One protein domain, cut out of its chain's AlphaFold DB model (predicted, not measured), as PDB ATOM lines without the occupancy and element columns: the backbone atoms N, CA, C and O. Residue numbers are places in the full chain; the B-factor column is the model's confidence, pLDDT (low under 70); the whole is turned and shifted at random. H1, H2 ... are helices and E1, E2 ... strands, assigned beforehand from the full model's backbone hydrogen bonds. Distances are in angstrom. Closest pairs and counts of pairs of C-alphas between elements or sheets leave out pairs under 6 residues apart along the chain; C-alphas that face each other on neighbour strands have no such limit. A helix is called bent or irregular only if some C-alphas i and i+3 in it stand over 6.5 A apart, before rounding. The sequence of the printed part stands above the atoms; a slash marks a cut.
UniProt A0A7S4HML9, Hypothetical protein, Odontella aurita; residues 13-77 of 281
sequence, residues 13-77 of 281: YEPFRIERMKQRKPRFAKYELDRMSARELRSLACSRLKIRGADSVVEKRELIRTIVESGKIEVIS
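What this domain is: This is residues 13 to 77 of the 281 residues of the protein "Hypothetical protein" of Odontella aurita (UniProt A0A7S4HML9). A small body of three helices and a pair of short strands has one helical arm sticking out of it, residues 13 to 22, of which 14 to 22 belong to H1; this arm makes much of the length. In the body H3 and H4 lie side by side and run the same way, the short H2 sits near both, and the parallel strands E1 and E2 pair beside H2. The printed part has 65 residues, with four named helices and two named strands in the order H1, E1, H2, H3, H4, E2; the class is mostly helix. The whole is only just loose, close to compact, with a radius of gyration of the C-alphas of 13.3 A, and it is elongated, spanning 45 by 25 by 17 A.

Where its parts are: Find C-alpha 14 at (-46.836, -9.930, -157.231); from there H1, residues 14 to 23, runs 14.3 A. Next come E1, residues 27 to 29, 6.9 A long, and H2, residues 30 to 35, 9.0 A long. Look for C-alpha 38 at (-26.183, -37.275, -139.563), where H3, residues 38 to 48, begins its 14.8 A; it is neither bent nor irregular, but only just, with C-alphas 45 and 48 at 6.1 A. H4, residues 60 to 69, runs 14.2 A, and E2, residues 74 to 76, runs 6.2 A to C-alpha 76 at (-43.233, -36.426, -151.037).

How they stand to each other: Start at H3 and H4, which touch at a shallow tilt of 28 degrees and run the same way; their closest C-alphas, of Ala 38 and Lys 60, are 5.6 A apart. H2 is close to H4 but not clearly touching, with the C-alphas of Leu 33 and Ile 64 closest at 6.6 A and a shallow tilt of 29 degrees, opposite ways. H2 is also close to H3 but not clearly touching, with the C-alphas of Leu 33 and Leu 41 closest at 7.2 A and a steep tilt of 57 degrees. E1 and E2 are parallel neighbours, their directions 41 degrees apart, with N 28 and O 74 at 2.9 A and N 76 and O 28 at 3.0 A, within hydrogen-bond range. With H2, H3 and H4 between them along the chain, these two parallel strands form a strand-helix-strand unit. H1 is apart from H2, H3, H4 and E2. In H1, H2, H3 and H4 every O i to N i+4 pair is within hydrogen-bond range.

The domain as a whole: The C-alphas farthest apart, of Tyr 13 and Val 58, are 45.1 A apart. Without residues 13 to 22, the body spans 27 by 22 by 16 A. The printed part has no cut. The link from H3 to H4, 11 residues, is long; the other links are tight. The mean pLDDT of the printed part is 95.0, and no printed residue is under 70.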
ATOM      1  N   TYR A  13     -50.677  -9.075-159.011       92.81
ATOM      2  CA  TYR A  13     -50.305 -10.484-158.847       92.81
ATOM      3  C   TYR A  13     -49.092 -10.700-157.924       92.81
ATOM      4  O   TYR A  13     -49.079 -11.640-157.115       92.81
ATOM      5  N   GLU A  14     -48.082  -9.829-158.007       93.94
ATOM      6  CA  GLU A  14     -46.836  -9.930-157.231       93.94
ATOM      7  C   GLU A  14     -47.016 -10.099-155.705       93.94
ATOM      8  O   GLU A  14     -46.356 -10.982-155.145       93.94
ATOM      9  N   PRO A  15     -47.909  -9.375-154.992       93.00
ATOM     10  CA  PRO A  15     -48.063  -9.574-153.549       93.00
ATOM     11  C   PRO A  15     -48.522 -10.997-153.199       93.00
ATOM     12  O   PRO A  15     -47.979 -11.617-152.280       93.00
ATOM     13  N   PHE A  16     -49.456 -11.567-153.967       92.44
ATOM     14  CA  PHE A  16     -49.916 -12.941-153.751       92.44
ATOM     15  C   PHE A  16     -48.840 -13.965-154.107       92.44
ATOM     16  O   PHE A  16     -48.715 -14.988-153.432       92.44
ATOM     17  N   ARG A  17     -48.043 -13.700-155.148       91.94
ATOM     18  CA  ARG A  17     -46.900 -14.545-155.512       91.94
ATOM     19  C   ARG A  17     -45.883 -14.600-154.377       91.94
ATOM     20  O   ARG A  17     -45.499 -15.694-153.968       91.94
ATOM     21  N   ILE A  18     -45.484 -13.445-153.844       90.50
ATOM     22  CA  ILE A  18     -44.525 -13.340-152.737       90.50
ATOM     23  C   ILE A  18     -45.048 -14.084-151.504       90.50
ATOM     24  O   ILE A  18     -44.309 -14.876-150.914       90.50
ATOM     25  N   GLU A  19     -46.323 -13.898-151.154       93.00
ATOM     26  CA  GLU A  19     -46.935 -14.577-150.007       93.00
ATOM     27  C   GLU A  19     -46.955 -16.104-150.200       93.00
ATOM     28  O   GLU A  19     -46.497 -16.849-149.328       93.00
ATOM     29  N   ARG A  20     -47.350 -16.593-151.388       90.31
ATOM     30  CA  ARG A  20     -47.276 -18.028-151.721       90.31
ATOM     31  C   ARG A  20     -45.840 -18.550-151.668       90.31
ATOM     32  O   ARG A  20     -45.611 -19.628-151.129       90.31
ATOM     33  N   MET A  21     -44.862 -17.808-152.193       85.31
ATOM     34  CA  MET A  21     -43.446 -18.205-152.172       85.31
ATOM     35  C   MET A  21     -42.890 -18.294-150.756       85.31
ATOM     36  O   MET A  21     -42.126 -19.213-150.458       85.31
ATOM     37  N   LYS A  22     -43.296 -17.379-149.872       89.12
ATOM     38  CA  LYS A  22     -42.896 -17.362-148.462       89.12
ATOM     39  C   LYS A  22     -43.426 -18.578-147.701       89.12
ATOM     40  O   LYS A  22     -42.735 -19.095-146.827       89.12
ATOM     41  N   GLN A  23     -44.618 -19.054-148.057       88.94
ATOM     42  CA  GLN A  23     -45.254 -20.218-147.434       88.94
ATOM     43  C   GLN A  23     -44.794 -21.565-148.024       88.94
ATOM     44  O   GLN A  23     -45.082 -22.620-147.454       88.94
ATOM     45  N   ARG A  24     -44.045 -21.568-149.138       91.12
ATOM     46  CA  ARG A  24     -43.563 -22.808-149.767       91.12
ATOM     47  C   ARG A  24     -42.548 -23.534-148.897       91.12
ATOM     48  O   ARG A  24     -41.436 -23.060-148.649       91.12
ATOM     49  N   LYS A  25     -42.891 -24.765-148.531       93.94
ATOM     50  CA  LYS A  25     -42.000 -25.674-147.813       93.94
ATOM     51  C   LYS A  25     -41.022 -26.341-148.790       93.94
ATOM     52  O   LYS A  25     -41.374 -26.628-149.935       93.94
ATOM     53  N   PRO A  26     -39.755 -26.563-148.406       94.12
ATOM     54  CA  PRO A  26     -38.879 -27.452-149.158       94.12
ATOM     55  C   PRO A  26     -39.457 -28.875-149.172       94.12
ATOM     56  O   PRO A  26     -39.895 -29.380-148.140       94.12
ATOM     57  N   ARG A  27     -39.448 -29.493-150.354       94.19
ATOM     58  CA  ARG A  27     -39.958 -30.844-150.592       94.19
ATOM     59  C   ARG A  27     -38.790 -31.824-150.537       94.19
ATOM     60  O   ARG A  27     -37.786 -31.568-151.200       94.19
ATOM     61  N   PHE A  28     -38.929 -32.890-149.765       95.25
ATOM     62  CA  PHE A  28     -37.945 -33.966-149.655       95.25
ATOM     63  C   PHE A  28     -38.667 -35.300-149.736       95.25
ATOM     64  O   PHE A  28     -39.744 -35.453-149.164       95.25
ATOM     65  N   ALA A  29     -38.086 -36.278-150.413       92.75
ATOM     66  CA  ALA A  29     -38.568 -37.644-150.278       92.75
ATOM     67  C   ALA A  29     -37.916 -38.324-149.064       92.75
ATOM     68  O   ALA A  29     -36.812 -37.969-148.650       92.75
ATOM     69  N   LYS A  30     -38.596 -39.320-148.485       92.62
ATOM     70  CA  LYS A  30     -38.139 -39.981-147.250       92.62
ATOM     71  C   LYS A  30     -36.747 -40.612-147.398       92.62
ATOM     72  O   LYS A  30     -35.869 -40.334-146.587       92.62
ATOM     73  N   TYR A  31     -36.519 -41.341-148.492       88.56
ATOM     74  CA  TYR A  31     -35.223 -41.961-148.787       88.56
ATOM     75  C   TYR A  31     -34.088 -40.925-148.921       88.56
ATOM     76  O   TYR A  31     -32.927 -41.240-148.663       88.56
ATOM     77  N   GLU A  32     -34.393 -39.672-149.290       91.94
ATOM     78  CA  GLU A  32     -33.376 -38.620-149.377       91.94
ATOM     79  C   GLU A  32     -32.860 -38.207-148.006       91.94
ATOM     80  O   GLU A  32     -31.675 -37.919-147.861       91.94
ATOM     81  N   LEU A  33     -33.742 -38.193-147.006       95.50
ATOM     82  CA  LEU A  33     -33.362 -37.951-145.620       95.50
ATOM     83  C   LEU A  33     -32.587 -39.152-145.067       95.50
ATOM     84  O   LEU A  33     -31.582 -38.973-144.381       95.50
ATOM     85  N   ASP A  34     -33.004 -40.370-145.422       94.00
ATOM     86  CA  ASP A  34     -32.351 -41.603-144.976       94.00
ATOM     87  C   ASP A  34     -30.934 -41.775-145.538       94.00
ATOM     88  O   ASP A  34     -30.089 -42.347-144.853       94.00
ATOM     89  N   ARG A  35     -30.609 -41.253-146.727       90.50
ATOM     90  CA  ARG A  35     -29.232 -41.295-147.266       90.50
ATOM     91  C   ARG A  35     -28.312 -40.213-146.704       90.50
ATOM     92  O   ARG A  35     -27.106 -40.431-146.633       90.50
ATOM     93  N   MET A  36     -28.854 -39.065-146.291       94.94
ATOM     94  CA  MET A  36     -28.040 -37.971-145.759       94.94
ATOM     95  C   MET A  36     -27.270 -38.423-144.517       94.94
ATOM     96  O   MET A  36     -27.762 -39.179-143.669       94.94
ATOM     97  N   SER A  37     -26.034 -37.957-144.389       96.25
ATOM     98  CA  SER A  37     -25.250 -38.167-143.177       96.25
ATOM     99  C   SER A  37     -25.906 -37.451-141.990       96.25
ATOM    100  O   SER A  37     -26.589 -36.436-142.142       96.25
ATOM    101  N   ALA A  38     -25.662 -37.931-140.766       96.88
ATOM    102  CA  ALA A  38     -26.183 -37.275-139.563       96.88
ATOM    103  C   ALA A  38     -25.731 -35.802-139.458       96.88
ATOM    104  O   ALA A  38     -26.452 -34.958-138.932       96.88
ATOM    105  N   ARG A  39     -24.552 -35.469-140.003       97.19
ATOM    106  CA  ARG A  39     -24.040 -34.093-140.075       97.19
ATOM    107  C   ARG A  39     -24.864 -33.219-141.022       97.19
ATOM    108  O   ARG A  39     -25.189 -32.092-140.658       97.19
ATOM    109  N   GLU A  40     -25.199 -33.722-142.207       97.19
ATOM    110  CA  GLU A  40     -26.034 -33.003-143.177       97.19
ATOM    111  C   GLU A  40     -27.454 -32.814-142.655       97.19
ATOM    112  O   GLU A  40     -27.990 -31.715-142.756       97.19
ATOM    113  N   LEU A  41     -28.028 -33.839-142.021       98.06
ATOM    114  CA  LEU A  41     -29.341 -33.741-141.381       98.06
ATOM    115  C   LEU A  41     -29.351 -32.683-140.271       98.06
ATOM    116  O   LEU A  41     -30.277 -31.874-140.214       98.06
ATOM    117  N   ARG A  42     -28.303 -32.619-139.435       97.62
ATOM    118  CA  ARG A  42     -28.158 -31.557-138.424       97.62
ATOM    119  C   ARG A  42     -28.021 -30.181-139.069       97.62
ATOM    120  O   ARG A  42     -28.708 -29.247-138.672       97.62
ATOM    121  N   SER A  43     -27.198 -30.048-140.108       97.31
ATOM    122  CA  SER A  43     -27.067 -28.783-140.843       97.31
ATOM    123  C   SER A  43     -28.395 -28.344-141.472       97.31
ATOM    124  O   SER A  43     -28.780 -27.178-141.367       97.31
ATOM    125  N   LEU A  44     -29.149 -29.277-142.056       97.25
ATOM    126  CA  LEU A  44     -30.480 -29.026-142.600       97.25
ATOM    127  C   LEU A  44     -31.443 -28.547-141.505       97.25
ATOM    128  O   LEU A  44     -32.099 -27.514-141.672       97.25
ATOM    129  N   ALA A  45     -31.499 -29.262-140.380       97.44
ATOM    130  CA  ALA A  45     -32.385 -28.952-139.265       97.44
ATOM    131  C   ALA A  45     -32.061 -27.597-138.618       97.44
ATOM    132  O   ALA A  45     -32.967 -26.790-138.396       97.44
ATOM    133  N   CYS A  46     -30.784 -27.312-138.370       96.56
ATOM    134  CA  CYS A  46     -30.359 -26.145-137.599       96.56
ATOM    135  C   CYS A  46     -30.183 -24.906-138.476       96.56
ATOM    136  O   CYS A  46     -30.754 -23.855-138.179       96.56
ATOM    137  N   SER A  47     -29.456 -25.014-139.591       95.19
ATOM    138  CA  SER A  47     -29.137 -23.859-140.439       95.19
ATOM    139  C   SER A  47     -30.314 -23.453-141.323       95.19
ATOM    140  O   SER A  47     -30.646 -22.270-141.412       95.19
ATOM    141  N   ARG A  48     -30.962 -24.422-141.983       94.94
ATOM    142  CA  ARG A  48     -31.980 -24.132-143.004       94.94
ATOM    143  C   ARG A  48     -33.392 -24.086-142.433       94.94
ATOM    144  O   ARG A  48     -34.147 -23.174-142.758       94.94
ATOM    145  N   LEU A  49     -33.752 -25.061-141.597       96.00
ATOM    146  CA  LEU A  49     -35.106 -25.186-141.054       96.00
ATOM    147  C   LEU A  49     -35.268 -24.489-139.696       96.00
ATOM    148  O   LEU A  49     -36.391 -24.144-139.329       96.00
ATOM    149  N   LYS A  50     -34.178 -24.232-138.962       97.00
ATOM    150  CA  LYS A  50     -34.188 -23.626-137.617       97.00
ATOM    151  C   LYS A  50     -35.105 -24.389-136.647       97.00
ATOM    152  O   LYS A  50     -36.009 -23.808-136.040       97.00
ATOM    153  N   ILE A  51     -34.979 -25.714-136.593       97.31
ATOM    154  CA  ILE A  51     -35.745 -26.576-135.678       97.31
ATOM    155  C   ILE A  51     -35.083 -26.526-134.298       97.31
ATOM    156  O   ILE A  51     -33.884 -26.759-134.173       97.31
ATOM    157  N   ARG A  52     -35.851 -26.193-133.255       97.19
ATOM    158  CA  ARG A  52     -35.336 -26.151-131.878       97.19
ATOM    159  C   ARG A  52     -35.127 -27.574-131.358       97.19
ATOM    160  O   ARG A  52     -35.982 -28.421-131.580       97.19
ATOM    161  N   GLY A  53     -34.015 -27.816-130.664       94.69
ATOM    162  CA  GLY A  53     -33.707 -29.120-130.062       94.69
ATOM    163  C   GLY A  53     -33.134 -30.164-131.026       94.69
ATOM    164  O   GLY A  53     -32.816 -31.265-130.601       94.69
ATOM    165  N   ALA A  54     -32.943 -29.833-132.308       94.81
ATOM    166  CA  ALA A  54     -32.334 -30.765-133.259       94.81
ATOM    167  C   ALA A  54     -30.855 -31.068-132.941       94.81
ATOM    168  O   ALA A  54     -30.367 -32.142-133.277       94.81
ATOM    169  N   ASP A  55     -30.155 -30.153-132.260       94.00
ATOM    170  CA  ASP A  55     -28.746 -30.324-131.881       94.00
ATOM    171  C   ASP A  55     -28.524 -31.385-130.793       94.00
ATOM    172  O   ASP A  55     -27.449 -31.977-130.731       94.00
ATOM    173  N   SER A  56     -29.524 -31.640-129.941       95.81
ATOM    174  CA  SER A  56     -29.415 -32.623-128.853       95.81
ATOM    175  C   SER A  56     -29.703 -34.058-129.290       95.81
ATOM    176  O   SER A  56     -29.434 -34.987-128.535       95.81
ATOM    177  N   VAL A  57     -30.256 -34.256-130.488       96.50
ATOM    178  CA  VAL A  57     -30.611 -35.585-130.987       96.50
ATOM    179  C   VAL A  57     -29.365 -36.272-131.547       96.50
ATOM    180  O   VAL A  57     -28.764 -35.821-132.529       96.50
ATOM    181  N   VAL A  58     -28.964 -37.372-130.909       96.31
ATOM    182  CA  VAL A  58     -27.770 -38.141-131.293       96.31
ATOM    183  C   VAL A  58     -28.092 -39.105-132.434       96.31
ATOM    184  O   VAL A  58     -27.299 -39.251-133.370       96.31
ATOM    185  N   GLU A  59     -29.269 -39.730-132.388       97.94
ATOM    186  CA  GLU A  59     -29.656 -40.765-133.337       97.94
ATOM    187  C   GLU A  59     -30.172 -40.200-134.663       97.94
ATOM    188  O   GLU A  59     -31.023 -39.312-134.727       97.94
ATOM    189  N   LYS A  60     -29.702 -40.788-135.768       97.88
ATOM    190  CA  LYS A  60     -30.109 -40.386-137.120       97.88
ATOM    191  C   LYS A  60     -31.617 -40.537-137.346       97.88
ATOM    192  O   LYS A  60     -32.232 -39.650-137.932       97.88
ATOM    193  N   ARG A  61     -32.217 -41.638-136.881       97.81
ATOM    194  CA  ARG A  61     -33.651 -41.920-137.080       97.81
ATOM    195  C   ARG A  61     -34.533 -40.927-136.327       97.81
ATOM    196  O   ARG A  61     -35.480 -40.396-136.904       97.81
ATOM    197  N   GLU A  62     -34.190 -40.626-135.077       98.06
ATOM    198  CA  GLU A  62     -34.881 -39.611-134.276       98.06
ATOM    199  C   GLU A  62     -34.769 -38.218-134.900       98.06
ATOM    200  O   GLU A  62     -35.739 -37.460-134.910       98.06
ATOM    201  N   LEU A  63     -33.614 -37.892-135.487       98.06
ATOM    202  CA  LEU A  63     -33.412 -36.613-136.157       98.06
ATOM    203  C   LEU A  63     -34.300 -36.487-137.402       98.06
ATOM    204  O   LEU A  63     -34.943 -35.455-137.591       98.06
ATOM    205  N   ILE A  64     -34.399 -37.543-138.216       97.94
ATOM    206  CA  ILE A  64     -35.313 -37.588-139.371       97.94
ATOM    207  C   ILE A  64     -36.761 -37.435-138.903       97.94
ATOM    208  O   ILE A  64     -37.490 -36.599-139.438       97.94
ATOM    209  N   ARG A  65     -37.164 -38.183-137.869       97.94
ATOM    210  CA  ARG A  65     -38.501 -38.083-137.272       97.94
ATOM    211  C   ARG A  65     -38.802 -36.654-136.812       97.94
ATOM    212  O   ARG A  65     -39.828 -36.106-137.195       97.94
ATOM    213  N   THR A  66     -37.870 -36.020-136.103       98.00
ATOM    214  CA  THR A  66     -37.987 -34.630-135.631       98.00
ATOM    215  C   THR A  66     -38.128 -33.641-136.794       98.00
ATOM    216  O   THR A  66     -38.936 -32.712-136.736       98.00
ATOM    217  N   ILE A  67     -37.371 -33.834-137.880       98.00
ATOM    218  CA  ILE A  67     -37.468 -32.996-139.085       98.00
ATOM    219  C   ILE A  67     -38.856 -33.122-139.724       98.00
ATOM    220  O   ILE A  67     -39.453 -32.099-140.073       98.00
ATOM    221  N   VAL A  68     -39.384 -34.339-139.848       97.69
ATOM    222  CA  VAL A  68     -40.713 -34.593-140.424       97.69
ATOM    223  C   VAL A  68     -41.822 -34.036-139.525       97.69
ATOM    224  O   VAL A  68     -42.670 -33.281-140.000       97.69
ATOM    225  N   GLU A  69     -41.778 -34.321-138.221       97.81
ATOM    226  CA  GLU A  69     -42.761 -33.853-137.230       97.81
ATOM    227  C   GLU A  69     -42.768 -32.327-137.076       97.81
ATOM    228  O   GLU A  69     -43.801 -31.742-136.758       97.81
ATOM    229  N   SER A  70     -41.655 -31.646-137.376       97.44
ATOM    230  CA  SER A  70     -41.604 -30.179-137.358       97.44
ATOM    231  C   SER A  70     -42.548 -29.513-138.368       97.44
ATOM    232  O   SER A  70     -42.799 -28.311-138.271       97.44
ATOM    233  N   GLY A  71     -43.008 -30.252-139.389       96.69
ATOM    234  CA  GLY A  71     -43.879 -29.742-140.448       96.69
ATOM    235  C   GLY A  71     -43.243 -28.653-141.319       96.69
ATOM    236  O   GLY A  71     -43.952 -28.006-142.096       96.69
ATOM    237  N   LYS A  72     -41.927 -28.420-141.199       96.94
ATOM    238  CA  LYS A  72     -41.182 -27.419-141.982       96.94
ATOM    239  C   LYS A  72     -40.759 -27.919-143.358       96.94
ATOM    240  O   LYS A  72     -40.388 -27.107-144.200       96.94
ATOM    241  N   ILE A  73     -40.816 -29.227-143.580       97.25
ATOM    242  CA  ILE A  73     -40.616 -29.859-144.882       97.25
ATOM    243  C   ILE A  73     -41.926 -30.485-145.360       97.25
ATOM    244  O   ILE A  73     -42.786 -30.831-144.553       97.25
ATOM    245  N   GLU A  74     -42.075 -30.629-146.670       96.88
ATOM    246  CA  GLU A  74     -43.130 -31.438-147.279       96.88
ATOM    247  C   GLU A  74     -42.514 -32.776-147.694       96.88
ATOM    248  O   GLU A  74     -41.585 -32.804-148.507       96.88
ATOM    249  N   VAL A  75     -42.997 -33.876-147.114       96.50
ATOM    250  CA  VAL A  75     -42.532 -35.214-147.485       96.50
ATOM    251  C   VAL A  75     -43.314 -35.676-148.704       96.50
ATOM    252  O   VAL A  75     -44.532 -35.820-148.635       96.50
ATOM    253  N   ILE A  76     -42.619 -35.896-149.817       94.25
ATOM    254  CA  ILE A  76     -43.233 -36.426-151.037       94.25
ATOM    255  C   ILE A  76     -43.143 -37.952-151.051       94.25
ATOM    256  O   ILE A  76     -42.080 -38.525-150.787       94.25
ATOM    257  N   SER A  77     -44.257 -38.608-151.377       90.62
ATOM    258  CA  SER A  77     -44.268 -40.033-151.698       90.62
ATOM    259  C   SER A  77     -43.508 -40.229-153.000       90.62
ATOM    260  O   SER A  77     -43.816 -39.605-154.014       90.62
TER     261      SER A  77